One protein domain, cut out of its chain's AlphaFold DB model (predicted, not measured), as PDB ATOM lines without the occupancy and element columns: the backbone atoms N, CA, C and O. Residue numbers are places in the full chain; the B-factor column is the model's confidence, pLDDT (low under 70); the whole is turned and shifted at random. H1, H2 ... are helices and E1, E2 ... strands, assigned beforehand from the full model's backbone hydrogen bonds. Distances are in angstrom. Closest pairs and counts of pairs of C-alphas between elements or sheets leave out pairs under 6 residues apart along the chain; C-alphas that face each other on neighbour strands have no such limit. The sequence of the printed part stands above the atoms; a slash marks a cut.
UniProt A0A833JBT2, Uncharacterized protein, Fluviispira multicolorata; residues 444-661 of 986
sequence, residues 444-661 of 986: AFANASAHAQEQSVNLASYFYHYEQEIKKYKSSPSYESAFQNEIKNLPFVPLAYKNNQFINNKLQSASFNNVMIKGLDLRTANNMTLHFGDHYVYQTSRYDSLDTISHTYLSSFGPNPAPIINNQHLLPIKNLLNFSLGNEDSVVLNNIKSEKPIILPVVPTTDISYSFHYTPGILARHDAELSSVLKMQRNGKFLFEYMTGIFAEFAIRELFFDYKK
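AT A GLANCE: This is residues 444 to 661 of the 986 residues of an uncharacterized protein of Fluviispira multicolorata (UniProt A0A833JBT2). What picture do these coordinates give? The body is elongated, with a curled sheet of E4, E3, E6, E8 and E7 in one part, residues 449 to 462 of the long helix H1 packed over one of its faces, and a small sheet of E1, E2 and E5 in the other part. H1 runs on from the curled sheet towards H2, which lies by the small sheet, and H4 packs steeply on residues 457 to 467 of H1 and also on the short H3. What is it made of? The printed part has 218 residues with four named helices and eight named strands, in the order H1 H2 E1 E2 E3 E4 H3 E5 E6 H4 E7 E8. The class is mixed, helices and strands, with 94 residues, under half, in named elements; the sheet E4 E3 E6 E8 E7 is mixed and the sheet E1 E2 E5 antiparallel. The whole is compact, with a radius of gyration of the C-alphas of 19.9 A, and spans 64 by 38 by 35 A.

IN THESE COORDINATES: Where does the printed part begin? H1, residues 444 to 471, begins with C-alpha 444 at (172.271, 155.949, 164.568), is 38.7 A long and has a kink of 28 degrees near residue 460. H2 holds residues 482 to 488. What follows up to H3? E1 is residues 517 to 521, with C-alpha 517 at (142.371, 182.518, 181.857), and E2 is residues 528 to 532. E3 is residues 536 to 538, E4 residues 570 to 572 and H3 residues 573 to 576. What comes last? E5 is residues 586 to 589, E6 residues 606 to 614, 26.0 A long, and H4 residues 626 to 635, 14.4 A long. E7 is residues 641 to 644, and E8, residues 648 to 659 and 32.8 A long, ends with C-alpha 659 at (143.521, 177.551, 168.438).

HOW THE PARTS SIT: How does H1 stand to the larger sheet? H1 is on it at a height over the sheet of 9.0 A, over E6 and E8, along the strands at 23 degrees to E6 on the local plane; H1 and the sheet E4 E3 E6 E8 E7 are two layers, a helix on one face of a sheet. The closest C-alphas of H1 and E8 are those of Ser 456 and Arg 653, 4.9 A apart. How is that sheet paired? E6 and E8 are antiparallel, with N 607 and O 658 at 2.9 A, and E3 and E6 are parallel, with N 608 and O 536 at 2.8 A. The hairpins E3 and E4, with N 571 and O 537 at 2.8 A, and E7 and E8, with N 650 and O 642 at 2.8 A, hold its edge strands E4 and E7. Where are the other helices? H4 touches residues 457 to 467 of H1, the closest C-alphas being Tyr 464 and Ser 628, 5.2 A, at a steep tilt of 69.9 degrees, only just short of about perpendicular, the same way. H4 also touches H3, closest at the C-alphas of Leu 576 and Met 632, 4.3 A, and both only graze the larger sheet. H2 is near H1 and only grazes the small sheet, its C-alpha of Gln 484 lying 6.2 A from that of Leu 589 in E5, their closest. What do the backbones show elsewhere? In the small sheet the hairpin E1 and E2 has N 521 and O 529 at 2.8 A, and E2 and E5, antiparallel, have N 530 and O 587 at 2.8 A. Every O i to N i+4 pair is within hydrogen-bond range in H2 and H4, 22 of 24 are in H1, and H3 is too short for one.

THE WHOLE: How large is it? The two C-alphas farthest apart, of Phe 557 and Glu 595, are 64.2 A apart, and the printed part has no cut. Which links are long? Those from H2 to E1, E3 to E4, E5 to E6 and E6 to H4 are. Where is confidence low? The mean pLDDT of the printed part is 75.4, and 72 residues are under 70, among them residues 444 to 458, 498 to 513 and 547 to 560.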
ATOM      1  N   ALA A 444     173.388 155.364 165.321       28.08
ATOM      2  CA  ALA A 444     172.271 155.949 164.568       28.08
ATOM      3  C   ALA A 444     170.899 155.364 164.938       28.08
ATOM      4  O   ALA A 444     169.928 156.100 164.939       28.08
ATOM      5  N   PHE A 445     170.789 154.072 165.283       29.06
ATOM      6  CA  PHE A 445     169.527 153.508 165.784       29.06
ATOM      7  C   PHE A 445     169.338 153.849 167.260       29.06
ATOM      8  O   PHE A 445     168.231 154.200 167.644       29.06
ATOM      9  N   ALA A 446     170.400 153.810 168.073       29.55
ATOM     10  CA  ALA A 446     170.344 154.264 169.462       29.55
ATOM     11  C   ALA A 446     170.068 155.770 169.553       29.55
ATOM     12  O   ALA A 446     169.233 156.156 170.349       29.55
ATOM     13  N   ASN A 447     170.660 156.596 168.687       34.00
ATOM     14  CA  ASN A 447     170.410 158.033 168.590       34.00
ATOM     15  C   ASN A 447     169.104 158.326 167.868       34.00
ATOM     16  O   ASN A 447     168.472 159.274 168.261       34.00
ATOM     17  N   ALA A 448     168.644 157.566 166.870       33.38
ATOM     18  CA  ALA A 448     167.310 157.772 166.287       33.38
ATOM     19  C   ALA A 448     166.205 157.314 167.241       33.38
ATOM     20  O   ALA A 448     165.143 157.919 167.261       33.38
ATOM     21  N   SER A 449     166.456 156.284 168.053       36.69
ATOM     22  CA  SER A 449     165.565 155.856 169.135       36.69
ATOM     23  C   SER A 449     165.610 156.851 170.286       36.69
ATOM     24  O   SER A 449     164.562 157.306 170.709       36.69
ATOM     25  N   ALA A 450     166.795 157.272 170.731       41.34
ATOM     26  CA  ALA A 450     166.965 158.309 171.745       41.34
ATOM     27  C   ALA A 450     166.439 159.660 171.258       41.34
ATOM     28  O   ALA A 450     165.845 160.367 172.049       41.34
ATOM     29  N   HIS A 451     166.561 159.983 169.971       46.19
ATOM     30  CA  HIS A 451     165.994 161.176 169.342       46.19
ATOM     31  C   HIS A 451     164.482 161.048 169.188       46.19
ATOM     32  O   HIS A 451     163.773 162.003 169.456       46.19
ATOM     33  N   ALA A 452     163.951 159.879 168.815       44.94
ATOM     34  CA  ALA A 452     162.510 159.637 168.806       44.94
ATOM     35  C   ALA A 452     161.925 159.750 170.222       44.94
ATOM     36  O   ALA A 452     160.878 160.366 170.410       44.94
ATOM     37  N   GLN A 453     162.619 159.197 171.219       50.97
ATOM     38  CA  GLN A 453     162.271 159.326 172.627       50.97
ATOM     39  C   GLN A 453     162.383 160.784 173.078       50.97
ATOM     40  O   GLN A 453     161.437 161.299 173.646       50.97
ATOM     41  N   GLU A 454     163.489 161.472 172.791       57.00
ATOM     42  CA  GLU A 454     163.729 162.873 173.154       57.00
ATOM     43  C   GLU A 454     162.711 163.798 172.489       57.00
ATOM     44  O   GLU A 454     162.189 164.684 173.148       57.00
ATOM     45  N   GLN A 455     162.336 163.563 171.230       60.69
ATOM     46  CA  GLN A 455     161.231 164.263 170.574       60.69
ATOM     47  C   GLN A 455     159.907 164.051 171.318       60.69
ATOM     48  O   GLN A 455     159.170 165.011 171.536       60.69
ATOM     49  N   SER A 456     159.615 162.818 171.738       66.06
ATOM     50  CA  SER A 456     158.403 162.509 172.501       66.06
ATOM     51  C   SER A 456     158.425 163.150 173.898       66.06
ATOM     52  O   SER A 456     157.463 163.811 174.279       66.06
ATOM     53  N   VAL A 457     159.547 163.075 174.624       68.94
ATOM     54  CA  VAL A 457     159.751 163.733 175.929       68.94
ATOM     55  C   VAL A 457     159.664 165.259 175.799       68.94
ATOM     56  O   VAL A 457     158.976 165.910 176.585       68.94
ATOM     57  N   ASN A 458     160.271 165.841 174.763       67.62
ATOM     58  CA  ASN A 458     160.189 167.272 174.476       67.62
ATOM     59  C   ASN A 458     158.746 167.711 174.198       67.62
ATOM     60  O   ASN A 458     158.362 168.803 174.606       67.62
ATOM     61  N   LEU A 459     157.912 166.883 173.566       73.12
ATOM     62  CA  LEU A 459     156.484 167.182 173.413       73.12
ATOM     63  C   LEU A 459     155.704 166.992 174.715       73.12
ATOM     64  O   LEU A 459     154.845 167.817 175.030       73.12
ATOM     65  N   ALA A 460     156.027 165.967 175.506       77.31
ATOM     66  CA  ALA A 460     155.446 165.774 176.832       77.31
ATOM     67  C   ALA A 460     155.704 166.980 177.754       77.31
ATOM     68  O   ALA A 460     154.836 167.341 178.557       77.31
ATOM     69  N   SER A 461     156.830 167.682 177.557       76.25
ATOM     70  CA  SER A 461     157.160 168.917 178.276       76.25
ATOM     71  C   SER A 461     156.071 169.993 178.170       76.25
ATOM     72  O   SER A 461     155.875 170.744 179.122       76.25
ATOM     73  N   TYR A 462     155.293 170.044 177.079       77.94
ATOM     74  CA  TYR A 462     154.165 170.973 176.952       77.94
ATOM     75  C   TYR A 462     153.123 170.749 178.058       77.94
ATOM     76  O   TYR A 462     152.762 171.684 178.779       77.94
ATOM     77  N   PHE A 463     152.673 169.501 178.223       83.25
ATOM     78  CA  PHE A 463     151.678 169.122 179.229       83.25
ATOM     79  C   PHE A 463     152.247 169.223 180.642       83.25
ATOM     80  O   PHE A 463     151.547 169.654 181.559       83.25
ATOM     81  N   TYR A 464     153.530 168.896 180.806       83.56
ATOM     82  CA  TYR A 464     154.238 169.096 182.062       83.56
ATOM     83  C   TYR A 464     154.276 170.570 182.464       83.56
ATOM     84  O   TYR A 464     153.856 170.918 183.567       83.56
ATOM     85  N   HIS A 465     154.705 171.462 181.570       79.69
ATOM     86  CA  HIS A 465     154.731 172.897 181.833       79.69
ATOM     87  C   HIS A 465     153.335 173.455 182.111       79.69
ATOM     88  O   HIS A 465     153.195 174.234 183.051       79.69
ATOM     89  N   TYR A 466     152.307 173.012 181.380       84.19
ATOM     90  CA  TYR A 466     150.918 173.360 181.691       84.19
ATOM     91  C   TYR A 466     150.538 172.964 183.128       84.19
ATOM     92  O   TYR A 466     150.057 173.806 183.888       84.19
ATOM     93  N   GLU A 467     150.812 171.717 183.540       87.06
ATOM     94  CA  GLU A 467     150.516 171.247 184.900       87.06
ATOM     95  C   GLU A 467     151.305 172.033 185.964       87.06
ATOM     96  O   GLU A 467     150.752 172.395 187.005       87.06
ATOM     97  N   GLN A 468     152.587 172.325 185.728       87.62
ATOM     98  CA  GLN A 468     153.397 173.102 186.672       87.62
ATOM     99  C   GLN A 468     152.921 174.554 186.781       87.62
ATOM    100  O   GLN A 468     152.882 175.112 187.877       87.62
ATOM    101  N   GLU A 469     152.543 175.180 185.668       85.38
ATOM    102  CA  GLU A 469     152.079 176.567 185.641       85.38
ATOM    103  C   GLU A 469     150.730 176.721 186.329       85.38
ATOM    104  O   GLU A 469     150.581 177.596 187.182       85.38
ATOM    105  N   ILE A 470     149.772 175.833 186.051       86.69
ATOM    106  CA  ILE A 470     148.463 175.897 186.705       86.69
ATOM    107  C   ILE A 470     148.567 175.605 188.213       86.69
ATOM    108  O   ILE A 470     147.878 176.239 189.016       86.69
ATOM    109  N   LYS A 471     149.503 174.739 188.638       90.62
ATOM    110  CA  LYS A 471     149.804 174.492 190.059       90.62
ATOM    111  C   LYS A 471     150.250 175.747 190.808       90.62
ATOM    112  O   LYS A 471     149.930 175.862 191.989       90.62
ATOM    113  N   LYS A 472     150.919 176.708 190.155       90.06
ATOM    114  CA  LYS A 472     151.364 177.958 190.808       90.06
ATOM    115  C   LYS A 472     150.209 178.808 191.329       90.06
ATOM    116  O   LYS A 472     150.418 179.580 192.263       90.06
ATOM    117  N   TYR A 473     149.021 178.674 190.742       89.81
ATOM    118  CA  TYR A 473     147.820 179.404 191.153       89.81
ATOM    119  C   TYR A 473     147.079 178.736 192.309       89.81
ATOM    120  O   TYR A 473     146.257 179.380 192.956       89.81
ATOM    121  N   LYS A 474     147.377 177.469 192.612       87.25
ATOM    122  CA  LYS A 474     146.725 176.753 193.704       87.25
ATOM    123  C   LYS A 474     147.149 177.352 195.048       87.25
ATOM    124  O   LYS A 474     148.322 177.317 195.410       87.25
ATOM    125  N   SER A 475     146.186 177.897 195.783       77.88
ATOM    126  CA  SER A 475     146.343 178.317 197.177       77.88
ATOM    127  C   SER A 475     145.795 177.251 198.123       77.88
ATOM    128  O   SER A 475     144.843 176.547 197.787       77.88
ATOM    129  N   SER A 476     146.353 177.173 199.327       72.25
ATOM    130  CA  SER A 476     145.839 176.341 200.419       72.25
ATOM    131  C   SER A 476     145.426 177.238 201.589       72.25
ATOM    132  O   SER A 476     145.972 178.331 201.720       72.25
ATOM    133  N   PRO A 477     144.540 176.793 202.500       67.12
ATOM    134  CA  PRO A 477     144.154 177.588 203.673       67.12
ATOM    135  C   PRO A 477     145.344 178.085 204.514       67.12
ATOM    136  O   PRO A 477     145.256 179.120 205.161       67.12
ATOM    137  N   SER A 478     146.462 177.353 204.486       67.31
ATOM    138  CA  SER A 478     147.682 177.668 205.236       67.31
ATOM    139  C   SER A 478     148.748 178.429 204.434       67.31
ATOM    140  O   SER A 478     149.705 178.903 205.037       67.31
ATOM    141  N   TYR A 479     148.626 178.534 203.103       73.56
ATOM    142  CA  TYR A 479     149.661 179.119 202.239       73.56
ATOM    143  C   TYR A 479     149.061 179.838 201.026       73.56
ATOM    144  O   TYR A 479     148.284 179.260 200.262       73.56
ATOM    145  N   GLU A 480     149.488 181.085 200.817       80.56
ATOM    146  CA  GLU A 480     149.221 181.815 199.575       80.56
ATOM    147  C   GLU A 480     149.816 181.084 198.363       80.56
ATOM    148  O   GLU A 480     150.833 180.392 198.475       80.56
ATOM    149  N   SER A 481     149.195 181.252 197.193       86.88
ATOM    150  CA  SER A 481     149.679 180.628 195.962       86.88
ATOM    151  C   SER A 481     151.066 181.155 195.574       86.88
ATOM    152  O   SER A 481     151.430 182.301 195.864       86.88
ATOM    153  N   ALA A 482     151.861 180.326 194.891       88.00
ATOM    154  CA  ALA A 482     153.193 180.723 194.429       88.00
ATOM    155  C   ALA A 482     153.125 181.953 193.508       88.00
ATOM    156  O   ALA A 482     153.947 182.860 193.633       88.00
ATOM    157  N   PHE A 483     152.100 182.021 192.651       89.38
ATOM    158  CA  PHE A 483     151.861 183.179 191.792       89.38
ATOM    159  C   PHE A 483     151.550 184.448 192.598       89.38
ATOM    160  O   PHE A 483     152.082 185.511 192.290       89.38
ATOM    161  N   GLN A 484     150.746 184.356 193.666       89.94
ATOM    162  CA  GLN A 484     150.463 185.509 194.524       89.94
ATOM    163  C   GLN A 484     151.735 186.050 195.193       89.94
ATOM    164  O   GLN A 484     151.931 187.263 195.271       89.94
ATOM    165  N   ASN A 485     152.632 185.163 195.626       87.62
ATOM    166  CA  ASN A 485     153.918 185.568 196.186       87.62
ATOM    167  C   ASN A 485     154.848 186.199 195.137       87.62
ATOM    168  O   ASN A 485     155.505 187.191 195.443       87.62
ATOM    169  N   GLU A 486     154.869 185.681 193.903       84.12
ATOM    170  CA  GLU A 486     155.640 186.254 192.788       84.12
ATOM    171  C   GLU A 486     155.203 187.696 192.506       84.12
ATOM    172  O   GLU A 486     156.023 188.618 192.491       84.12
ATOM    173  N   ILE A 487     153.896 187.924 192.358       84.75
ATOM    174  CA  ILE A 487     153.398 189.244 191.977       84.75
ATOM    175  C   ILE A 487     153.553 190.285 193.083       84.75
ATOM    176  O   ILE A 487     153.609 191.462 192.746       84.75
ATOM    177  N   LYS A 488     153.659 189.926 194.372       84.06
ATOM    178  CA  LYS A 488     153.885 190.905 195.461       84.06
ATOM    179  C   LYS A 488     155.093 191.806 195.197       84.06
ATOM    180  O   LYS A 488     155.020 193.000 195.476       84.06
ATOM    181  N   ASN A 489     156.149 191.251 194.604       73.88
ATOM    182  CA  ASN A 489     157.405 191.953 194.337       73.88
ATOM    183  C   ASN A 489     157.470 192.585 192.938       73.88
ATOM    184  O   ASN A 489     158.429 193.287 192.626       73.88
ATOM    185  N   LEU A 490     156.461 192.351 192.094       69.94
ATOM    186  CA  LEU A 490     156.389 192.919 190.752       69.94
ATOM    187  C   LEU A 490     155.569 194.218 190.746       69.94
ATOM    188  O   LEU A 490     154.537 194.300 191.423       69.94
ATOM    189  N   PRO A 491     155.957 195.221 189.937       66.38
ATOM    190  CA  PRO A 491     155.203 196.467 189.817       66.38
ATOM    191  C   PRO A 491     153.890 196.310 189.031       66.38
ATOM    192  O   PRO A 491     153.078 197.225 189.023       66.38
ATOM    193  N   PHE A 492     153.653 195.153 188.409       73.44
ATOM    194  CA  PHE A 492     152.458 194.818 187.625       73.44
ATOM    195  C   PHE A 492     152.036 193.362 187.862       73.44
ATOM    196  O   PHE A 492     152.750 192.592 188.506       73.44
ATOM    197  N   VAL A 493     150.864 192.983 187.349       80.31
ATOM    198  CA  VAL A 493     150.354 191.605 187.343       80.31
ATOM    199  C   VAL A 493     150.502 191.012 185.928       80.31
ATOM    200  O   VAL A 493     149.824 191.479 185.013       80.31
ATOM    201  N   PRO A 494     151.374 190.009 185.707       80.19
ATOM    202  CA  PRO A 494     151.709 189.505 184.373       80.19
ATOM    203  C   PRO A 494     150.870 188.290 183.944       80.19
ATOM    204  O   PRO A 494     151.391 187.187 183.834       80.19
ATOM    205  N   LEU A 495     149.568 188.439 183.685       84.12
ATOM    206  CA  LEU A 495     148.720 187.261 183.412       84.12
ATOM    207  C   LEU A 495     149.020 186.578 182.070       84.12
ATOM    208  O   LEU A 495     148.775 185.382 181.930       84.12
ATOM    209  N   ALA A 496     149.584 187.307 181.104       74.88
ATOM    210  CA  ALA A 496     150.019 186.744 179.826       74.88
ATOM    211  C   ALA A 496     151.371 186.030 179.864       74.88
ATOM    212  O   ALA A 496     151.646 185.251 178.953       74.88
ATOM    213  N   TYR A 497     152.228 186.307 180.851       70.88
ATOM    214  CA  TYR A 497     153.648 185.968 180.778       70.88
ATOM    215  C   TYR A 497     154.134 185.179 181.991       70.88
ATOM    216  O   TYR A 497     153.702 185.413 183.117       70.88
ATOM    217  N   LYS A 498     155.107 184.297 181.766       67.81
ATOM    218  CA  LYS A 498     155.815 183.534 182.801       67.81
ATOM    219  C   LYS A 498     157.297 183.893 182.863       67.81
ATOM    220  O   LYS A 498     157.862 184.407 181.899       67.81
ATOM    221  N   ASN A 499     157.922 183.516 183.981       62.31
ATOM    222  CA  ASN A 499     159.357 183.669 184.261       62.31
ATOM    223  C   ASN A 499     159.829 185.130 184.234       62.31
ATOM    224  O   ASN A 499     160.954 185.421 183.828       62.31
ATOM    225  N   ASN A 500     158.956 186.034 184.683       62.22
ATOM    226  CA  ASN A 500     159.168 187.468 184.607       62.22
ATOM    227  C   ASN A 500     160.290 187.891 185.556       62.22
ATOM    228  O   ASN A 500     160.111 187.929 186.772       62.22
ATOM    229  N   GLN A 501     161.444 188.242 184.994       59.00
ATOM    230  CA  GLN A 501     162.517 188.876 185.750       59.00
ATOM    231  C   GLN A 501     162.494 190.377 185.507       59.00
ATOM    232  O   GLN A 501     162.676 190.844 184.381       59.00
ATOM    233  N   PHE A 502     162.255 191.123 186.583       54.16
ATOM    234  CA  PHE A 502     162.310 192.575 186.577       54.16
ATOM    235  C   PHE A 502     163.674 193.018 187.110       54.16
ATOM    236  O   PHE A 502     163.882 193.125 188.317       54.16
ATOM    237  N   ILE A 503     164.622 193.221 186.196       54.28
ATOM    238  CA  ILE A 503     166.007 193.596 186.505       54.28
ATOM    239  C   ILE A 503     166.276 194.953 185.860       54.28
ATOM    240  O   ILE A 503     165.971 195.161 184.686       54.28
ATOM    241  N   ASN A 504     166.830 195.900 186.624       49.06
ATOM    242  CA  ASN A 504     167.115 197.265 186.161       49.06
ATOM    243  C   ASN A 504     165.898 197.952 185.512       49.06
ATOM    244  O   ASN A 504     166.035 198.689 184.540       49.06
ATOM    245  N   ASN A 505     164.703 197.694 186.049       44.94
ATOM    246  CA  ASN A 505     163.426 198.208 185.551       44.94
ATOM    247  C   ASN A 505     163.084 197.827 184.102       44.94
ATOM    248  O   ASN A 505     162.305 198.512 183.440       44.94
ATOM    249  N   LYS A 506     163.641 196.713 183.620       41.00
ATOM    250  CA  LYS A 506     163.260 196.061 182.368       41.00
ATOM    251  C   LYS A 506     162.817 194.630 182.643       41.00
ATOM    252  O   LYS A 506     163.375 193.944 183.498       41.00
ATOM    253  N   LEU A 507     161.822 194.183 181.885       51.31
ATOM    254  CA  LEU A 507     161.418 192.784 181.838       51.31
ATOM    255  C   LEU A 507     162.364 192.048 180.875       51.31
ATOM    256  O   LEU A 507     162.303 192.294 179.675       51.31
ATOM    257  N   GLN A 508     163.273 191.214 181.393       48.50
ATOM    258  CA  GLN A 508     164.359 190.610 180.592       48.50
ATOM    259  C   GLN A 508     164.069 189.183 180.100       48.50
ATOM    260  O   GLN A 508     164.747 188.689 179.206       48.50
ATOM    261  N   SER A 509     163.032 188.529 180.622       49.06
ATOM    262  CA  SER A 509     162.649 187.173 180.224       49.06
ATOM    263  C   SER A 509     161.146 186.987 180.398       49.06
ATOM    264  O   SER A 509     160.657 186.930 181.521       49.06
ATOM    265  N   ALA A 510     160.397 186.932 179.302       55.00
ATOM    266  CA  ALA A 510     158.959 186.692 179.344       55.00
ATOM    267  C   ALA A 510     158.555 185.804 178.167       55.00
ATOM    268  O   ALA A 510     158.599 186.223 177.011       55.00
ATOM    269  N   SER A 511     158.170 184.566 178.467       60.62
ATOM    270  CA  SER A 511     157.460 183.695 177.523       60.62
ATOM    271  C   SER A 511     155.970 183.772 177.826       60.62
ATOM    272  O   SER A 511     155.596 184.049 178.967       60.62
ATOM    273  N   PHE A 512     155.107 183.495 176.848       64.50
ATOM    274  CA  PHE A 512     153.681 183.370 177.142       64.50
ATOM    275  C   PHE A 512     153.431 182.258 178.164       64.50
ATOM    276  O   PHE A 512     154.103 181.222 178.163       64.50
ATOM    277  N   ASN A 513     152.482 182.513 179.056       69.44
ATOM    278  CA  ASN A 513     151.897 181.498 179.916       69.44
ATOM    279  C   ASN A 513     151.173 180.457 179.038       69.44
ATOM    280  O   ASN A 513     150.656 180.810 177.978       69.44
ATOM    281  N   ASN A 514     151.128 179.197 179.460       74.88
ATOM    282  CA  ASN A 514     150.350 178.149 178.799       74.88
ATOM    283  C   ASN A 514     148.971 177.973 179.450       74.88
ATOM    284  O   ASN A 514     148.218 177.101 179.043       74.88
ATOM    285  N   VAL A 515     148.639 178.753 180.481       84.88
ATOM    286  CA  VAL A 515     147.373 178.646 181.207       84.88
ATOM    287  C   VAL A 515     146.308 179.568 180.611       84.88
ATOM    288  O   VAL A 515     146.492 180.784 180.530       84.88
ATOM    289  N   MET A 516     145.158 178.993 180.257       88.62
ATOM    290  CA  MET A 516     143.999 179.735 179.762       88.62
ATOM    291  C   MET A 516     143.209 180.376 180.917       88.62
ATOM    292  O   MET A 516     142.608 179.695 181.754       88.62
ATOM    293  N   ILE A 517     143.188 181.710 180.942       92.56
ATOM    294  CA  ILE A 517     142.371 182.518 181.857       92.56
ATOM    295  C   ILE A 517     141.208 183.099 181.050       92.56
ATOM    296  O   ILE A 517     141.415 183.933 180.171       92.56
ATOM    297  N   LYS A 518     139.984 182.665 181.368       94.06
ATOM    298  CA  LYS A 518     138.746 183.069 180.678       94.06
ATOM    299  C   LYS A 518     138.107 184.325 181.263       94.06
ATOM    300  O   LYS A 518     137.185 184.883 180.676       94.06
ATOM    301  N   GLY A 519     138.547 184.763 182.438       95.81
ATOM    302  CA  GLY A 519     138.029 186.001 182.989       95.81
ATOM    303  C   GLY A 519     138.694 186.481 184.263       95.81
ATOM    304  O   GLY A 519     139.423 185.750 184.936       95.81
ATOM    305  N   LEU A 520     138.411 187.739 184.568       96.06
ATOM    306  CA  LEU A 520     138.881 188.461 185.734       96.06
ATOM    307  C   LEU A 520     137.704 189.191 186.374       96.06
ATOM    308  O   LEU A 520     136.972 189.908 185.692       96.06
ATOM    309  N   ASP A 521     137.562 189.064 187.685       95.88
ATOM    310  CA  ASP A 521     136.636 189.860 188.479       95.88
ATOM    311  C   ASP A 521     137.415 190.755 189.443       95.88
ATOM    312  O   ASP A 521     138.084 190.282 190.364       95.88
ATOM    313  N   LEU A 522     137.348 192.062 189.194       94.25
ATOM    314  CA  LEU A 522     138.014 193.118 189.957       94.25
ATOM    315  C   LEU A 522     137.009 193.963 190.751       94.25
ATOM    316  O   LEU A 522     137.348 195.069 191.186       94.25
ATOM    317  N   ARG A 523     135.766 193.485 190.914       92.56
ATOM    318  CA  ARG A 523     134.705 194.244 191.587       92.56
ATOM    319  C   ARG A 523     134.927 194.363 193.089       92.56
ATOM    320  O   ARG A 523     134.562 195.371 193.689       92.56
ATOM    321  N   THR A 524     135.554 193.357 193.688       89.94
ATOM    322  CA  THR A 524     135.911 193.364 195.108       89.94
ATOM    323  C   THR A 524     137.161 194.213 195.326       89.94
ATOM    324  O   THR A 524     138.193 193.999 194.690       89.94
ATOM    325  N   ALA A 525     137.093 195.178 196.242       82.56
ATOM    326  CA  ALA A 525     138.221 196.058 196.535       82.56
ATOM    327  C   ALA A 525     139.481 195.261 196.925       82.56
ATOM    328  O   ALA A 525     139.419 194.355 197.752       82.56
ATOM    329  N   ASN A 526     140.622 195.623 196.329       85.88
ATOM    330  CA  ASN A 526     141.942 195.006 196.522       85.88
ATOM    331  C   ASN A 526     142.051 193.500 196.224       85.88
ATOM    332  O   ASN A 526     143.114 192.921 196.458       85.88
ATOM    333  N   ASN A 527     141.006 192.880 195.677       90.94
ATOM    334  CA  ASN A 527     140.997 191.470 195.324       90.94
ATOM    335  C   ASN A 527     140.762 191.313 193.821       90.94
ATOM    336  O   ASN A 527     140.044 192.091 193.194       90.94
ATOM    337  N   MET A 528     141.375 190.286 193.245       93.06
ATOM    338  CA  MET A 528     141.177 189.897 191.856       93.06
ATOM    339  C   MET A 528     140.857 188.412 191.801       93.06
ATOM    340  O   MET A 528     141.714 187.589 192.120       93.06
ATOM    341  N   THR A 529     139.652 188.063 191.364       94.62
ATOM    342  CA  THR A 529     139.294 186.666 191.110       94.62
ATOM    343  C   THR A 529     139.625 186.326 189.664       94.62
ATOM    344  O   THR A 529     139.134 186.966 188.738       94.62
ATOM    345  N   LEU A 530     140.473 185.326 189.463       95.12
ATOM    346  CA  LEU A 530     140.795 184.765 188.159       95.12
ATOM    347  C   LEU A 530     139.906 183.554 187.902       95.12
ATOM    348  O   LEU A 530     139.833 182.658 188.741       95.12
ATOM    349  N   HIS A 531     139.277 183.509 186.734       94.50
ATOM    350  CA  HIS A 531     138.527 182.354 186.258       94.50
ATOM    351  C   HIS A 531     139.317 181.666 185.155       94.50
ATOM    352  O   HIS A 531     139.704 182.298 184.169       94.50
ATOM    353  N   PHE A 532     139.526 180.362 185.293       93.94
ATOM    354  CA  PHE A 532     140.319 179.587 184.348       93.94
ATOM    355  C   PHE A 532     139.410 178.820 183.380       93.94
ATOM    356  O   PHE A 532     138.338 178.337 183.756       93.94
ATOM    357  N   GLY A 533     139.822 178.723 182.120       90.56
ATOM    358  CA  GLY A 533     139.290 177.724 181.188       90.56
ATOM    359  C   GLY A 533     140.252 176.550 181.084       90.56
ATOM    360  O   GLY A 533     141.039 176.326 182.004       90.56
ATOM    361  N   ASP A 534     140.167 175.785 180.003       88.25
ATOM    362  CA  ASP A 534     141.011 174.612 179.786       88.25
ATOM    363  C   ASP A 534     141.446 174.519 178.320       88.25
ATOM    364  O   ASP A 534     140.904 175.193 177.442       88.25
ATOM    365  N   HIS A 535     142.430 173.667 178.078       88.56
ATOM    366  CA  HIS A 535     142.735 173.141 176.758       88.56
ATOM    367  C   HIS A 535     142.158 171.733 176.642       88.56
ATOM    368  O   HIS A 535     141.863 171.077 177.646       88.56
ATOM    369  N   TYR A 536     142.019 171.257 175.414       89.19
ATOM    370  CA  TYR A 536     141.406 169.971 175.135       89.19
ATOM    371  C   TYR A 536     142.346 169.114 174.300       89.19
ATOM    372  O   TYR A 536     143.069 169.617 173.446       89.19
ATOM    373  N   VAL A 537     142.326 167.807 174.533       90.75
ATOM    374  CA  VAL A 537     142.966 166.815 173.663       90.75
ATOM    375  C   VAL A 537     141.898 165.912 173.067       90.75
ATOM    376  O   VAL A 537     140.905 165.601 173.726       90.75
ATOM    377  N   TYR A 538     142.084 165.461 171.830       87.94
ATOM    378  CA  TYR A 538     141.168 164.480 171.249       87.94
ATOM    379  C   TYR A 538     141.312 163.111 171.925       87.94
ATOM    380  O   TYR A 538     142.418 162.638 172.200       87.94
ATOM    381  N   GLN A 539     140.183 162.443 172.148       94.75
ATOM    382  CA  GLN A 539     140.128 161.061 172.611       94.75
ATOM    383  C   GLN A 539     140.899 160.133 171.663       94.75
ATOM    384  O   GLN A 539     140.785 160.255 170.443       94.75
ATOM    385  N   THR A 540     141.631 159.164 172.212       91.44
ATOM    386  CA  THR A 540     142.290 158.125 171.412       91.44
ATOM    387  C   THR A 540     141.301 157.021 171.042       91.44
ATOM    388  O   THR A 540     140.591 156.480 171.896       91.44
ATOM    389  N   SER A 541     141.270 156.638 169.766       84.38
ATOM    390  CA  SER A 541     140.599 155.417 169.324       84.38
ATOM    391  C   SER A 541     141.243 154.182 169.963       84.38
ATOM    392  O   SER A 541     142.427 154.178 170.292       84.38
ATOM    393  N   ARG A 542     140.448 153.125 170.169       78.19
ATOM    394  CA  ARG A 542     140.882 151.865 170.807       78.19
ATOM    395  C   ARG A 542     141.442 151.994 172.227       78.19
ATOM    396  O   ARG A 542     141.987 151.021 172.734       78.19
ATOM    397  N   TYR A 543     141.259 153.130 172.901       82.69
ATOM    398  CA  TYR A 543     141.646 153.259 174.307       82.69
ATOM    399  C   TYR A 543     140.990 152.171 175.180       82.69
ATOM    400  O   TYR A 543     141.656 151.533 175.985       82.69
ATOM    401  N   ASP A 544     139.706 151.878 174.950       81.44
ATOM    402  CA  ASP A 544     138.974 150.837 175.688       81.44
ATOM    403  C   ASP A 544     139.456 149.401 175.356       81.44
ATOM    404  O   ASP A 544     139.046 148.445 176.005       81.44
ATOM    405  N   SER A 545     140.318 149.237 174.342       72.50
ATOM    406  CA  SER A 545     140.954 147.964 173.966       72.50
ATOM    407  C   SER A 545     142.337 147.766 174.597       72.50
ATOM    408  O   SER A 545     143.002 146.780 174.271       72.50
ATOM    409  N   LEU A 546     142.796 148.708 175.430       71.06
ATOM    410  CA  LEU A 546     144.024 148.552 176.204       71.06
ATOM    411  C   LEU A 546     143.868 147.408 177.200       71.06
ATOM    412  O   LEU A 546     142.799 147.192 177.774       71.06
ATOM    413  N   ASP A 547     144.960 146.693 177.428       64.12
ATOM    414  CA  ASP A 547     145.003 145.709 178.492       64.12
ATOM    415  C   ASP A 547     144.747 146.367 179.860       64.12
ATOM    416  O   ASP A 547     145.172 147.487 180.153       64.12
ATOM    417  N   THR A 548     144.041 145.650 180.728       55.19
ATOM    418  CA  THR A 548     143.625 146.166 182.039       55.19
ATOM    419  C   THR A 548     144.760 146.227 183.062       55.19
ATOM    420  O   THR A 548     144.568 146.795 184.133       55.19
ATOM    421  N   ILE A 549     145.923 145.634 182.765       48.94
ATOM    422  CA  ILE A 549     147.031 145.472 183.718       48.94
ATOM    423  C   ILE A 549     148.125 146.520 183.487       48.94
ATOM    424  O   ILE A 549     148.568 147.149 184.446       48.94
ATOM    425  N   SER A 550     148.568 146.725 182.244       55.75
ATOM    426  CA  SER A 550     149.653 147.660 181.919       55.75
ATOM    427  C   SER A 550     149.179 148.987 181.323       55.75
ATOM    428  O   SER A 550     149.980 149.920 181.266       55.75
ATOM    429  N   HIS A 551     147.909 149.101 180.897       61.50
ATOM    430  CA  HIS A 551     147.339 150.278 180.216       61.50
ATOM    431  C   HIS A 551     148.216 150.819 179.073       61.50
ATOM    432  O   HIS A 551     148.201 152.014 178.765       61.50
ATOM    433  N   THR A 552     149.014 149.946 178.465       66.56
ATOM    434  CA  THR A 552     150.008 150.298 177.446       66.56
ATOM    435  C   THR A 552     150.041 149.272 176.324       66.56
ATOM    436  O   THR A 552     150.604 149.573 175.280       66.56
ATOM    437  N   TYR A 553     149.416 148.096 176.449       68.75
ATOM    438  CA  TYR A 553     149.418 147.100 175.380       68.75
ATOM    439  C   TYR A 553     148.171 147.187 174.490       68.75
ATOM    440  O   TYR A 553     147.038 147.156 174.972       68.75
ATOM    441  N   LEU A 554     148.383 147.220 173.168       67.81
ATOM    442  CA  LEU A 554     147.343 147.097 172.144       67.81
ATOM    443  C   LEU A 554     147.635 145.930 171.196       67.81
ATOM    444  O   LEU A 554     148.722 145.824 170.619       67.81
ATOM    445  N   SER A 555     146.617 145.098 170.949       58.84
ATOM    446  CA  SER A 555     146.706 144.006 169.970       58.84
ATOM    447  C   SER A 555     147.106 144.520 168.580       58.84
ATOM    448  O   SER A 555     146.521 145.493 168.077       58.84
ATOM    449  N   SER A 556     148.074 143.828 167.966       50.34
ATOM    450  CA  SER A 556     148.632 144.119 166.634       50.34
ATOM    451  C   SER A 556     147.673 143.857 165.478       50.34
ATOM    452  O   SER A 556     147.963 144.258 164.356       50.34
ATOM    453  N   PHE A 557     146.537 143.206 165.735       45.03
ATOM    454  CA  PHE A 557     145.577 142.800 164.707       45.03
ATOM    455  C   PHE A 557     144.373 143.750 164.571       45.03
ATOM    456  O   PHE A 557     143.393 143.416 163.913       45.03
ATOM    457  N   GLY A 558     144.440 144.948 165.165       50.41
ATOM    458  CA  GLY A 558     143.443 146.017 164.999       50.41
ATOM    459  C   GLY A 558     144.031 147.291 164.371       50.41
ATOM    460  O   GLY A 558     145.252 147.411 164.280       50.41
ATOM    461  N   PRO A 559     143.197 148.272 163.968       53.25
ATOM    462  CA  PRO A 559     143.683 149.515 163.365       53.25
ATOM    463  C   PRO A 559     144.556 150.303 164.349       53.25
ATOM    464  O   PRO A 559     144.326 150.246 165.557       53.25
ATOM    465  N   ASN A 560     145.548 151.046 163.860       58.59
ATOM    466  CA  ASN A 560     146.407 151.847 164.737       58.59
ATOM    467  C   ASN A 560     145.567 152.847 165.556       58.59
ATOM    468  O   ASN A 560     144.628 153.437 165.007       58.59
ATOM    469  N   PRO A 561     145.879 153.052 166.851       78.50
ATOM    470  CA  PRO A 561     145.239 154.101 167.629       78.50
ATOM    471  C   PRO A 561     145.521 155.459 166.980       78.50
ATOM    472  O   PRO A 561     146.607 155.717 166.459       78.50
ATOM    473  N   ALA A 562     144.520 156.324 166.997       76.50
ATOM    474  CA  ALA A 562     144.562 157.652 166.405       76.50
ATOM    475  C   ALA A 562     143.599 158.578 167.163       76.50
ATOM    476  O   ALA A 562     142.639 158.086 167.768       76.50
ATOM    477  N   PRO A 563     143.810 159.902 167.144       83.62
ATOM    478  CA  PRO A 563     142.833 160.832 167.694       83.62
ATOM    479  C   PRO A 563     141.504 160.743 166.926       83.62
ATOM    480  O   PRO A 563     141.475 160.753 165.693       83.62
ATOM    481  N   ILE A 564     140.385 160.687 167.647       85.75
ATOM    482  CA  ILE A 564     139.041 160.753 167.065       85.75
ATOM    483  C   ILE A 564     138.717 162.229 166.809       85.75
ATOM    484  O   ILE A 564     138.260 162.924 167.713       85.75
ATOM    485  N   ILE A 565     138.972 162.714 165.589       83.44
ATOM    486  CA  ILE A 565     138.787 164.127 165.206       83.44
ATOM    487  C   ILE A 565     137.292 164.471 165.099       83.44
ATOM    488  O   ILE A 565     136.695 164.482 164.023       83.44
ATOM    489  N   ASN A 566     136.670 164.713 166.250       81.75
ATOM    490  CA  ASN A 566     135.286 165.147 166.409       81.75
ATOM    491  C   ASN A 566     135.154 165.898 167.745       81.75
ATOM    492  O   ASN A 566     135.637 165.426 168.773       81.75
ATOM    493  N   ASN A 567     134.473 167.047 167.748       79.94
ATOM    494  CA  ASN A 567     134.307 167.901 168.929       79.94
ATOM    495  C   ASN A 567     133.609 167.196 170.109       79.94
ATOM    496  O   ASN A 567     133.826 167.573 171.256       79.94
ATOM    497  N   GLN A 568     132.803 166.159 169.856       85.06
ATOM    498  CA  GLN A 568     132.184 165.343 170.914       85.06
ATOM    499  C   GLN A 568     133.194 164.477 171.686       85.06
ATOM    500  O   GLN A 568     132.876 163.964 172.755       85.06
ATOM    501  N   HIS A 569     134.403 164.322 171.151       88.62
ATOM    502  CA  HIS A 569     135.480 163.505 171.699       88.62
ATOM    503  C   HIS A 569     136.642 164.353 172.241       88.62
ATOM    504  O   HIS A 569     137.762 163.864 172.365       88.62
ATOM    505  N   LEU A 570     136.393 165.624 172.561       91.19
ATOM    506  CA  LEU A 570     137.364 166.488 173.227       91.19
ATOM    507  C   LEU A 570     137.385 166.211 174.732       91.19
ATOM    508  O   LEU A 570     136.357 166.234 175.408       91.19
ATOM    509  N   LEU A 571     138.579 165.964 175.261       94.12
ATOM    510  CA  LEU A 571     138.826 165.677 176.666       94.12
ATOM    511  C   LEU A 571     139.536 166.880 177.310       94.12
ATOM    512  O   LEU A 571     140.625 167.237 176.851       94.12
ATOM    513  N   PRO A 572     138.969 167.501 178.360       94.00
ATOM    514  CA  PRO A 572     139.619 168.606 179.064       94.00
ATOM    515  C   PRO A 572     140.915 168.138 179.739       94.00
ATOM    516  O   PRO A 572     140.909 167.138 180.468       94.00
ATOM    517  N   ILE A 573     142.026 168.847 179.530       92.06
ATOM    518  CA  ILE A 573     143.334 168.447 180.068       92.06
ATOM    519  C   ILE A 573     143.329 168.435 181.599       92.06
ATOM    520  O   ILE A 573     143.902 167.518 182.190       92.06
ATOM    521  N   LYS A 574     142.669 169.381 182.278       91.50
ATOM    522  CA  LYS A 574     142.611 169.387 183.753       91.50
ATOM    523  C   LYS A 574     141.943 168.139 184.315       91.50
ATOM    524  O   LYS A 574     142.415 167.611 185.324       91.50
ATOM    525  N   ASN A 575     140.903 167.636 183.646       92.12
ATOM    526  CA  ASN A 575     140.229 166.399 184.042       92.12
ATOM    527  C   ASN A 575     141.179 165.205 183.926       92.12
ATOM    528  O   ASN A 575     141.297 164.416 184.861       92.12
ATOM    529  N   LEU A 576     141.919 165.115 182.818       92.31
ATOM    530  CA  LEU A 576     142.927 164.071 182.611       92.31
ATOM    531  C   LEU A 576     144.076 164.178 183.630       92.31
ATOM    532  O   LEU A 576     144.567 163.181 184.158       92.31
ATOM    533  N   LEU A 577     144.468 165.395 183.996       90.94
ATOM    534  CA  LEU A 577     145.434 165.638 185.065       90.94
ATOM    535  C   LEU A 577     144.840 165.458 186.468       90.94
ATOM    536  O   LEU A 577     145.584 165.616 187.436       90.94
ATOM    537  N   ASN A 578     143.550 165.141 186.615       89.38
ATOM    538  CA  ASN A 578     142.836 165.114 187.895       89.38
ATOM    539  C   ASN A 578     143.178 166.345 188.762       89.38
ATOM    540  O   ASN A 578     143.618 166.238 189.913       89.38
ATOM    541  N   PHE A 579     143.110 167.525 188.147       86.81
ATOM    542  CA  PHE A 579     143.507 168.791 188.742       86.81
ATOM    543  C   PHE A 579     142.318 169.749 188.791       86.81
ATOM    544  O   PHE A 579     141.607 169.915 187.808       86.81
ATOM    545  N   SER A 580     142.135 170.415 189.930       82.81
ATOM    546  CA  SER A 580     141.138 171.471 190.116       82.81
ATOM    547  C   SER A 580     141.727 172.597 190.963       82.81
ATOM    548  O   SER A 580     142.534 172.349 191.872       82.81
ATOM    549  N   LEU A 581     141.315 173.831 190.661       82.44
ATOM    550  CA  LEU A 581     141.661 175.031 191.430       82.44
ATOM    551  C   LEU A 581     140.665 175.324 192.566       82.44
ATOM    552  O   LEU A 581     140.812 176.327 193.256       82.44
ATOM    553  N   GLY A 582     139.701 174.430 192.807       74.56
ATOM    554  CA  GLY A 582     138.626 174.612 193.780       74.56
ATOM    555  C   GLY A 582     137.297 174.910 193.093       74.56
ATOM    556  O   GLY A 582     137.066 174.497 191.955       74.56
ATOM    557  N   ASN A 583     136.402 175.615 193.788       72.88
ATOM    558  CA  ASN A 583     135.068 175.906 193.269       72.88
ATOM    559  C   ASN A 583     135.150 176.711 191.961       72.88
ATOM    560  O   ASN A 583     135.810 177.752 191.893       72.88
ATOM    561  N   GLU A 584     134.468 176.204 190.932       75.44
ATOM    562  CA  GLU A 584     134.359 176.815 189.599       75.44
ATOM    563  C   GLU A 584     135.699 177.090 188.885       75.44
ATOM    564  O   GLU A 584     135.747 177.911 187.966       75.44
ATOM    565  N   ASP A 585     136.784 176.413 189.286       87.00
ATOM    566  CA  ASP A 585     138.139 176.674 188.782       87.00
ATOM    567  C   ASP A 585     138.504 178.169 188.846       87.00
ATOM    568  O   ASP A 585     138.982 178.778 187.881       87.00
ATOM    569  N   SER A 586     138.239 178.769 190.008       90.44
ATOM    570  CA  SER A 586     138.517 180.172 190.291       90.44
ATOM    571  C   SER A 586     139.557 180.337 191.400       90.44
ATOM    572  O   SER A 586     139.636 179.531 192.325       90.44
ATOM    573  N   VAL A 587     140.375 181.385 191.301       91.25
ATOM    574  CA  VAL A 587     141.409 181.713 192.295       91.25
ATOM    575  C   VAL A 587     141.312 183.183 192.658       91.25
ATOM    576  O   VAL A 587     141.343 184.042 191.782       91.25
ATOM    577  N   VAL A 588     141.246 183.478 193.954       91.69
ATOM    578  CA  VAL A 588     141.255 184.851 194.465       91.69
ATOM    579  C   VAL A 588     142.687 185.259 194.790       91.69
ATOM    580  O   VAL A 588     143.343 184.624 195.612       91.69
ATOM    581  N   LEU A 589     143.164 186.329 194.158       90.75
ATOM    582  CA  LEU A 589     144.415 186.997 194.503       90.75
ATOM    583  C   LEU A 589     144.111 188.216 195.372       90.75
ATOM    584  O   LEU A 589     143.349 189.094 194.967       90.75
ATOM    585  N   ASN A 590     144.730 188.281 196.547       90.25
ATOM    586  CA  ASN A 590     144.516 189.364 197.509       90.25
ATOM    587  C   ASN A 590     145.589 190.457 197.386       90.25
ATOM    588  O   ASN A 590     146.678 190.231 196.855       90.25
ATOM    589  N   ASN A 591     145.306 191.633 197.954       85.94
ATOM    590  CA  ASN A 591     146.219 192.783 198.024       85.94
ATOM    591  C   ASN A 591     146.669 193.320 196.651       85.94
ATOM    592  O   ASN A 591     147.764 193.873 196.506       85.94
ATOM    593  N   ILE A 592     145.810 193.195 195.641       85.56
ATOM    594  CA  ILE A 592     146.010 193.773 194.313       85.56
ATOM    595  C   ILE A 592     145.426 195.184 194.309       85.56
ATOM    596  O   ILE A 592     144.240 195.388 194.049       85.56
ATOM    597  N   LYS A 593     146.270 196.163 194.647       77.31
ATOM    598  CA  LYS A 593     145.885 197.579 194.679       77.31
ATOM    599  C   LYS A 593     145.402 198.068 193.313       77.31
ATOM    600  O   LYS A 593     145.889 197.615 192.278       77.31
ATOM    601  N   SER A 594     144.499 199.044 193.324       68.19
ATOM    602  CA  SER A 594     143.886 199.636 192.132       68.19
ATOM    603  C   SER A 594     144.868 200.214 191.123       68.19
ATOM    604  O   SER A 594     144.643 200.129 189.918       68.19
ATOM    605  N   GLU A 595     145.966 200.780 191.612       65.69
ATOM    606  CA  GLU A 595     146.970 201.454 190.792       65.69
ATOM    607  C   GLU A 595     147.907 200.462 190.102       65.69
ATOM    608  O   GLU A 595     148.638 200.850 189.194       65.69
ATOM    609  N   LYS A 596     147.912 199.193 190.533       73.56
ATOM    610  CA  LYS A 596     148.819 198.174 190.013       73.56
ATOM    611  C   LYS A 596     148.374 197.740 188.608       73.56
ATOM    612  O   LYS A 596     147.296 197.157 188.481       73.56
ATOM    613  N   PRO A 597     149.187 197.968 187.559       76.88
ATOM    614  CA  PRO A 597     148.843 197.572 186.199       76.88
ATOM    615  C   PRO A 597     148.637 196.068 186.039       76.88
ATOM    616  O   PRO A 597     149.355 195.266 186.643       76.88
ATOM    617  N   ILE A 598     147.707 195.689 185.164       79.44
ATOM    618  CA  ILE A 598     147.416 194.295 184.821       79.44
ATOM    619  C   ILE A 598     147.709 194.085 183.337       79.44
ATOM    620  O   ILE A 598     147.087 194.708 182.475       79.44
ATOM    621  N   ILE A 599     148.644 193.185 183.040       81.69
ATOM    622  CA  ILE A 599     148.846 192.665 181.688       81.69
ATOM    623  C   ILE A 599     147.795 191.581 181.473       81.69
ATOM    624  O   ILE A 599     147.772 190.591 182.206       81.69
ATOM    625  N   LEU A 600     146.916 191.790 180.496       84.31
ATOM    626  CA  LEU A 600     145.767 190.933 180.237       84.31
ATOM    627  C   LEU A 600     146.196 189.549 179.734       84.31
ATOM    628  O   LEU A 600     147.182 189.456 179.007       84.31
ATOM    629  N   PRO A 601     145.462 188.476 180.074       89.12
ATOM    630  CA  PRO A 601     145.712 187.151 179.515       89.12
ATOM    631  C   PRO A 601     145.423 187.125 178.009       89.12
ATOM    632  O   PRO A 601     144.595 187.887 177.520       89.12
ATOM    633  N   VAL A 602     146.107 186.250 177.273       82.31
ATOM    634  CA  VAL A 602     146.071 186.212 175.793       82.31
ATOM    635  C   VAL A 602     146.087 184.786 175.230       82.31
ATOM    636  O   VAL A 602     146.172 184.585 174.027       82.31
ATOM    637  N   VAL A 603     146.032 183.776 176.098       84.31
ATOM    638  CA  VAL A 603     146.129 182.371 175.695       84.31
ATOM    639  C   VAL A 603     144.749 181.897 175.230       84.31
ATOM    640  O   VAL A 603     143.836 181.853 176.060       84.31
ATOM    641  N   PRO A 604     144.563 181.540 173.947       83.06
ATOM    642  CA  PRO A 604     143.289 181.021 173.478       83.06
ATOM    643  C   PRO A 604     143.057 179.588 173.968       83.06
ATOM    644  O   PRO A 604     143.993 178.799 174.145       83.06
ATOM    645  N   THR A 605     141.787 179.213 174.105       84.69
ATOM    646  CA  THR A 605     141.384 177.806 174.159       84.69
ATOM    647  C   THR A 605     141.974 177.073 172.961       84.69
ATOM    648  O   THR A 605     142.061 177.611 171.858       84.69
ATOM    649  N   THR A 606     142.434 175.850 173.187       82.88
ATOM    650  CA  THR A 606     143.174 175.102 172.174       82.88
ATOM    651  C   THR A 606     142.720 173.658 172.189       82.88
ATOM    652  O   THR A 606     142.762 173.028 173.249       82.88
ATOM    653  N   ASP A 607     142.347 173.154 171.019       83.38
ATOM    654  CA  ASP A 607     142.095 171.737 170.790       83.38
ATOM    655  C   ASP A 607     143.371 171.118 170.213       83.38
ATOM    656  O   ASP A 607     143.952 171.629 169.254       83.38
ATOM    657  N   ILE A 608     143.853 170.044 170.831       80.69
ATOM    658  CA  ILE A 608     145.152 169.448 170.531       80.69
ATOM    659  C   ILE A 608     144.936 168.047 169.962       80.69
ATOM    660  O   ILE A 608     144.430 167.144 170.638       80.69
ATOM    661  N   SER A 609     145.337 167.858 168.707       75.88
ATOM    662  CA  SER A 609     145.435 166.542 168.070       75.88
ATOM    663  C   SER A 609     146.891 166.070 168.034       75.88
ATOM    664  O   SER A 609     147.807 166.818 168.384       75.88
ATOM    665  N   TYR A 610     147.111 164.805 167.684       79.88
ATOM    666  CA  TYR A 610     148.420 164.168 167.789       79.88
ATOM    667  C   TYR A 610     148.564 162.979 166.840       79.88
ATOM    668  O   TYR A 610     147.575 162.397 166.395       79.88
ATOM    669  N   SER A 611     149.806 162.585 166.566       68.25
ATOM    670  CA  SER A 611     150.128 161.394 165.776       68.25
ATOM    671  C   SER A 611     151.136 160.502 166.509       68.25
ATOM    672  O   SER A 611     152.112 160.967 167.113       68.25
ATOM    673  N   PHE A 612     150.879 159.193 166.472       71.50
ATOM    674  CA  PHE A 612     151.784 158.190 167.025       71.50
ATOM    675  C   PHE A 612     152.843 157.806 166.006       71.50
ATOM    676  O   PHE A 612     152.542 157.548 164.843       71.50
ATOM    677  N   HIS A 613     154.070 157.670 166.486       65.06
ATOM    678  CA  HIS A 613     155.193 157.191 165.702       65.06
ATOM    679  C   HIS A 613     155.943 156.116 166.474       65.06
ATOM    680  O   HIS A 613     155.834 156.026 167.696       65.06
ATOM    681  N   TYR A 614     156.693 155.289 165.750       57.62
ATOM    682  CA  TYR A 614     157.552 154.285 166.366       57.62
ATOM    683  C   TYR A 614     158.598 154.977 167.253       57.62
ATOM    684  O   TYR A 614     159.336 155.853 166.784       57.62
ATOM    685  N   THR A 615     158.634 154.582 168.525       56.66
ATOM    686  CA  THR A 615     159.450 155.197 169.579       56.66
ATOM    687  C   THR A 615     159.956 154.100 170.525       56.66
ATOM    688  O   THR A 615     159.482 153.975 171.649       56.66
ATOM    689  N   PRO A 616     160.889 153.248 170.072       52.19
ATOM    690  CA  PRO A 616     161.385 152.126 170.868       52.19
ATOM    691  C   PRO A 616     162.060 152.600 172.158       52.19
ATOM    692  O   PRO A 616     162.859 153.534 172.127       52.19
ATOM    693  N   GLY A 617     161.785 151.924 173.274       55.41
ATOM    694  CA  GLY A 617     162.345 152.193 174.599       55.41
ATOM    695  C   GLY A 617     161.694 153.356 175.355       55.41
ATOM    696  O   GLY A 617     162.201 153.722 176.411       55.41
ATOM    697  N   ILE A 618     160.608 153.944 174.842       66.38
ATOM    698  CA  ILE A 618     159.870 155.014 175.528       66.38
ATOM    699  C   ILE A 618     159.197 154.511 176.809       66.38
ATOM    700  O   ILE A 618     159.274 155.194 177.824       66.38
ATOM    701  N   LEU A 619     158.677 153.276 176.818       65.19
ATOM    702  CA  LEU A 619     158.014 152.696 177.995       65.19
ATOM    703  C   LEU A 619     158.977 152.472 179.175       65.19
ATOM    704  O   LEU A 619     158.553 152.325 180.320       65.19
ATOM    705  N   ALA A 620     160.285 152.426 178.901       59.94
ATOM    706  CA  ALA A 620     161.335 152.297 179.910       59.94
ATOM    707  C   ALA A 620     161.821 153.653 180.457       59.94
ATOM    708  O   ALA A 620     162.689 153.683 181.332       59.94
ATOM    709  N   ARG A 621     161.305 154.777 179.939       59.38
ATOM    710  CA  ARG A 621     161.691 156.124 180.369       59.38
ATOM    711  C   ARG A 621     160.832 156.617 181.527       59.38
ATOM    712  O   ARG A 621     159.639 156.339 181.628       59.38
ATOM    713  N   HIS A 622     161.462 157.373 182.420       75.00
ATOM    714  CA  HIS A 622     160.847 157.882 183.650       75.00
ATOM    715  C   HIS A 622     161.144 159.372 183.870       75.00
ATOM    716  O   HIS A 622     161.222 159.835 185.007       75.00
ATOM    717  N   ASP A 623     161.344 160.119 182.781       79.06
ATOM    718  CA  ASP A 623     161.588 161.559 182.817       79.06
ATOM    719  C   ASP A 623     160.437 162.305 183.509       79.06
ATOM    720  O   ASP A 623     159.265 161.920 183.418       79.06
ATOM    721  N   ALA A 624     160.759 163.406 184.190       78.44
ATOM    722  CA  ALA A 624     159.763 164.196 184.911       78.44
ATOM    723  C   ALA A 624     158.686 164.746 183.961       78.44
ATOM    724  O   ALA A 624     157.508 164.803 184.315       78.44
ATOM    725  N   GLU A 625     159.079 165.087 182.739       81.81
ATOM    726  CA  GLU A 625     158.247 165.615 181.664       81.81
ATOM    727  C   GLU A 625     157.182 164.609 181.202       81.81
ATOM    728  O   GLU A 625     156.094 165.014 180.797       81.81
ATOM    729  N   LEU A 626     157.441 163.301 181.325       81.50
ATOM    730  CA  LEU A 626     156.473 162.252 180.988       81.50
ATOM    731  C   LEU A 626     155.379 162.096 182.057       81.50
ATOM    732  O   LEU A 626     154.295 161.589 181.775       81.50
ATOM    733  N   SER A 627     155.614 162.561 183.288       90.31
ATOM    734  CA  SER A 627     154.694 162.324 184.409       90.31
ATOM    735  C   SER A 627     153.268 162.829 184.155       90.31
ATOM    736  O   SER A 627     152.302 162.139 184.495       90.31
ATOM    737  N   SER A 628     153.116 163.993 183.518       90.19
ATOM    738  CA  SER A 628     151.811 164.603 183.250       90.19
ATOM    739  C   SER A 628     151.039 163.845 182.173       90.19
ATOM    740  O   SER A 628     149.863 163.548 182.373       90.19
ATOM    741  N   VAL A 629     151.686 163.455 181.072       88.75
ATOM    742  CA  VAL A 629     151.029 162.695 179.992       88.75
ATOM    743  C   VAL A 629     150.683 161.268 180.416       88.75
ATOM    744  O   VAL A 629     149.606 160.781 180.084       88.75
ATOM    745  N   LEU A 630     151.515 160.629 181.246       90.31
ATOM    746  CA  LEU A 630     151.211 159.316 181.825       90.31
ATOM    747  C   LEU A 630     150.056 159.384 182.830       90.31
ATOM    748  O   LEU A 630     149.226 158.478 182.904       90.31
ATOM    749  N   LYS A 631     149.960 160.476 183.595       91.50
ATOM    750  CA  LYS A 631     148.806 160.745 184.459       91.50
ATOM    751  C   LYS A 631     147.535 160.939 183.633       91.50
ATOM    752  O   LYS A 631     146.513 160.346 183.967       91.50
ATOM    753  N   MET A 632     147.616 161.712 182.549       92.69
ATOM    754  CA  MET A 632     146.508 161.891 181.611       92.69
ATOM    755  C   MET A 632     146.052 160.555 181.024       92.69
ATOM    756  O   MET A 632     144.851 160.295 180.992       92.69
ATOM    757  N   GLN A 633     147.002 159.697 180.637       92.06
ATOM    758  CA  GLN A 633     146.717 158.377 180.086       92.06
ATOM    759  C   GLN A 633     146.028 157.444 181.076       92.06
ATOM    760  O   GLN A 633     145.163 156.684 180.682       92.06
ATOM    761  N   ARG A 634     146.356 157.503 182.370       87.50
ATOM    762  CA  ARG A 634     145.702 156.653 183.384       87.50
ATOM    763  C   ARG A 634     144.284 157.101 183.736       87.50
ATOM    764  O   ARG A 634     143.476 156.283 184.166       87.50
ATOM    765  N   ASN A 635     143.993 158.392 183.606       86.69
ATOM    766  CA  ASN A 635     142.776 158.994 184.155       86.69
ATOM    767  C   ASN A 635     141.672 159.238 183.121       86.69
ATOM    768  O   ASN A 635     140.577 159.664 183.490       86.69
ATOM    769  N   GLY A 636     141.922 159.007 181.836       82.56
ATOM    770  CA  GLY A 636     140.900 159.196 180.817       82.56
ATOM    771  C   GLY A 636     141.292 158.607 179.478       82.56
ATOM    772  O   GLY A 636     142.348 158.016 179.336       82.56
ATOM    773  N   LYS A 637     140.411 158.761 178.488       91.06
ATOM    774  CA  LYS A 637     140.502 158.079 177.191       91.06
ATOM    775  C   LYS A 637     141.543 158.696 176.238       91.06
ATOM    776  O   LYS A 637     141.243 158.996 175.082       91.06
ATOM    777  N   PHE A 638     142.748 158.924 176.737       93.12
ATOM    778  CA  PHE A 638     143.888 159.499 176.033       93.12
ATOM    779  C   PHE A 638     145.083 158.553 176.167       93.12
ATOM    780  O   PHE A 638     145.329 158.014 177.234       93.12
ATOM    781  N   LEU A 639     145.830 158.343 175.094       91.12
ATOM    782  CA  LEU A 639     147.000 157.477 175.047       91.12
ATOM    783  C   LEU A 639     148.182 158.329 174.598       91.12
ATOM    784  O   LEU A 639     148.121 158.965 173.550       91.12
ATOM    785  N   PHE A 640     149.245 158.352 175.389       91.56
ATOM    786  CA  PHE A 640     150.500 158.988 175.017       91.56
ATOM    787  C   PHE A 640     151.466 157.978 174.404       91.56
ATOM    788  O   PHE A 640     152.091 158.258 173.381       91.56
ATOM    789  N   GLU A 641     151.539 156.790 175.000       87.44
ATOM    790  CA  GLU A 641     152.436 155.713 174.597       87.44
ATOM    791  C   GLU A 641     151.750 154.349 174.671       87.44
ATOM    792  O   GLU A 641     150.904 154.100 175.534       87.44
ATOM    793  N   TYR A 642     152.117 153.460 173.749       77.31
ATOM    794  CA  TYR A 642     151.655 152.080 173.738       77.31
ATOM    795  C   TYR A 642     152.665 151.144 173.084       77.31
ATOM    796  O   TYR A 642     153.517 151.550 172.298       77.31
ATOM    797  N   MET A 643     152.529 149.858 173.367       66.50
ATOM    798  CA  MET A 643     153.233 148.773 172.714       66.50
ATOM    799  C   MET A 643     152.247 147.897 171.954       66.50
ATOM    800  O   MET A 643     151.133 147.634 172.404       66.50
ATOM    801  N   THR A 644     152.680 147.409 170.799       52.09
ATOM    802  CA  THR A 644     151.985 146.367 170.056       52.09
ATOM    803  C   THR A 644     152.939 145.224 169.711       52.09
ATOM    804  O   THR A 644     154.117 145.432 169.404       52.09
ATOM    805  N   GLY A 645     152.446 143.989 169.800       49.44
ATOM    806  CA  GLY A 645     153.267 142.791 169.646       49.44
ATOM    807  C   GLY A 645     154.334 142.683 170.742       49.44
ATOM    808  O   GLY A 645     154.177 143.221 171.832       49.44
ATOM    809  N   ILE A 646     155.437 141.981 170.462       38.72
ATOM    810  CA  ILE A 646     156.442 141.648 171.491       38.72
ATOM    811  C   ILE A 646     157.484 142.778 171.692       38.72
ATOM    812  O   ILE A 646     158.120 142.823 172.738       38.72
ATOM    813  N   PHE A 647     157.672 143.698 170.725       44.41
ATOM    814  CA  PHE A 647     158.771 144.693 170.762       44.41
ATOM    815  C   PHE A 647     158.489 146.050 170.073       44.41
ATOM    816  O   PHE A 647     159.435 146.792 169.784       44.41
ATOM    817  N   ALA A 648     157.245 146.372 169.697       48.19
ATOM    818  CA  ALA A 648     156.970 147.605 168.952       48.19
ATOM    819  C   ALA A 648     156.314 148.670 169.834       48.19
ATOM    820  O   ALA A 648     155.101 148.669 170.008       48.19
ATOM    821  N   GLU A 649     157.129 149.576 170.369       58.97
ATOM    822  CA  GLU A 649     156.667 150.722 171.153       58.97
ATOM    823  C   GLU A 649     156.433 151.946 170.264       58.97
ATOM    824  O   GLU A 649     157.201 152.234 169.338       58.97
ATOM    825  N   PHE A 650     155.370 152.673 170.564       67.69
ATOM    826  CA  PHE A 650     154.931 153.873 169.880       67.69
ATOM    827  C   PHE A 650     154.616 154.947 170.911       67.69
ATOM    828  O   PHE A 650     154.069 154.657 171.972       67.69
ATOM    829  N   ALA A 651     154.908 156.197 170.571       79.38
ATOM    830  CA  ALA A 651     154.498 157.341 171.374       79.38
ATOM    831  C   ALA A 651     154.114 158.522 170.490       79.38
ATOM    832  O   ALA A 651     154.460 158.566 169.302       79.38
ATOM    833  N   ILE A 652     153.394 159.481 171.068       81.12
ATOM    834  CA  ILE A 652     153.100 160.748 170.405       81.12
ATOM    835  C   ILE A 652     154.419 161.456 170.083       81.12
ATOM    836  O   ILE A 652     155.252 161.686 170.964       81.12
ATOM    837  N   ARG A 653     154.602 161.800 168.804       73.75
ATOM    838  CA  ARG A 653     155.780 162.535 168.309       73.75
ATOM    839  C   ARG A 653     155.440 163.778 167.492       73.75
ATOM    840  O   ARG A 653     156.350 164.476 167.061       73.75
ATOM    841  N   GLU A 654     154.157 164.095 167.345       69.44
ATOM    842  CA  GLU A 654     153.702 165.378 166.811       69.44
ATOM    843  C   GLU A 654     152.438 165.825 167.550       69.44
ATOM    844  O   GLU A 654     151.586 165.001 167.894       69.44
ATOM    845  N   LEU A 655     152.322 167.134 167.773       68.25
ATOM    846  CA  LEU A 655     151.129 167.788 168.304       68.25
ATOM    847  C   LEU A 655     150.643 168.824 167.294       68.25
ATOM    848  O   LEU A 655     151.427 169.637 166.800       68.25
ATOM    849  N   PHE A 656     149.342 168.830 167.037       69.62
ATOM    850  CA  PHE A 656     148.688 169.809 166.178       69.62
ATOM    851  C   PHE A 656     147.776 170.678 167.036       69.62
ATOM    852  O   PHE A 656     146.871 170.173 167.698       69.62
ATOM    853  N   PHE A 657     148.036 171.982 167.032       77.38
ATOM    854  CA  PHE A 657     147.326 172.957 167.853       77.38
ATOM    855  C   PHE A 657     146.270 173.673 167.008       77.38
ATOM    856  O   PHE A 657     146.611 174.431 166.100       77.38
ATOM    857  N   ASP A 658     145.001 173.454 167.329       74.88
ATOM    858  CA  ASP A 658     143.861 174.145 166.734       74.88
ATOM    859  C   ASP A 658     143.343 175.196 167.729       74.88
ATOM    860  O   ASP A 658     142.591 174.909 168.667       74.88
ATOM    861  N   TYR A 659     143.840 176.424 167.568       79.50
ATOM    862  CA  TYR A 659     143.521 177.551 168.438       79.50
ATOM    863  C   TYR A 659     142.107 178.074 168.158       79.50
ATOM    864  O   TYR A 659     141.759 178.412 167.025       79.50
ATOM    865  N   LYS A 660     141.289 178.191 169.206       85.62
ATOM    866  CA  LYS A 660     139.886 178.603 169.113       85.62
ATOM    867  C   LYS A 660     139.690 180.061 169.494       85.62
ATOM    868  O   LYS A 660     140.384 180.608 170.354       85.62
ATOM    869  N   LYS A 661     138.668 180.673 168.889       92.56
ATOM    870  CA  LYS A 661     138.167 181.975 169.337       92.56
ATOM    871  C   LYS A 661     137.784 181.888 170.810       92.56
ATOM    872  O   LYS A 661     137.111 180.946 171.223       92.56
TER     873      LYS A 661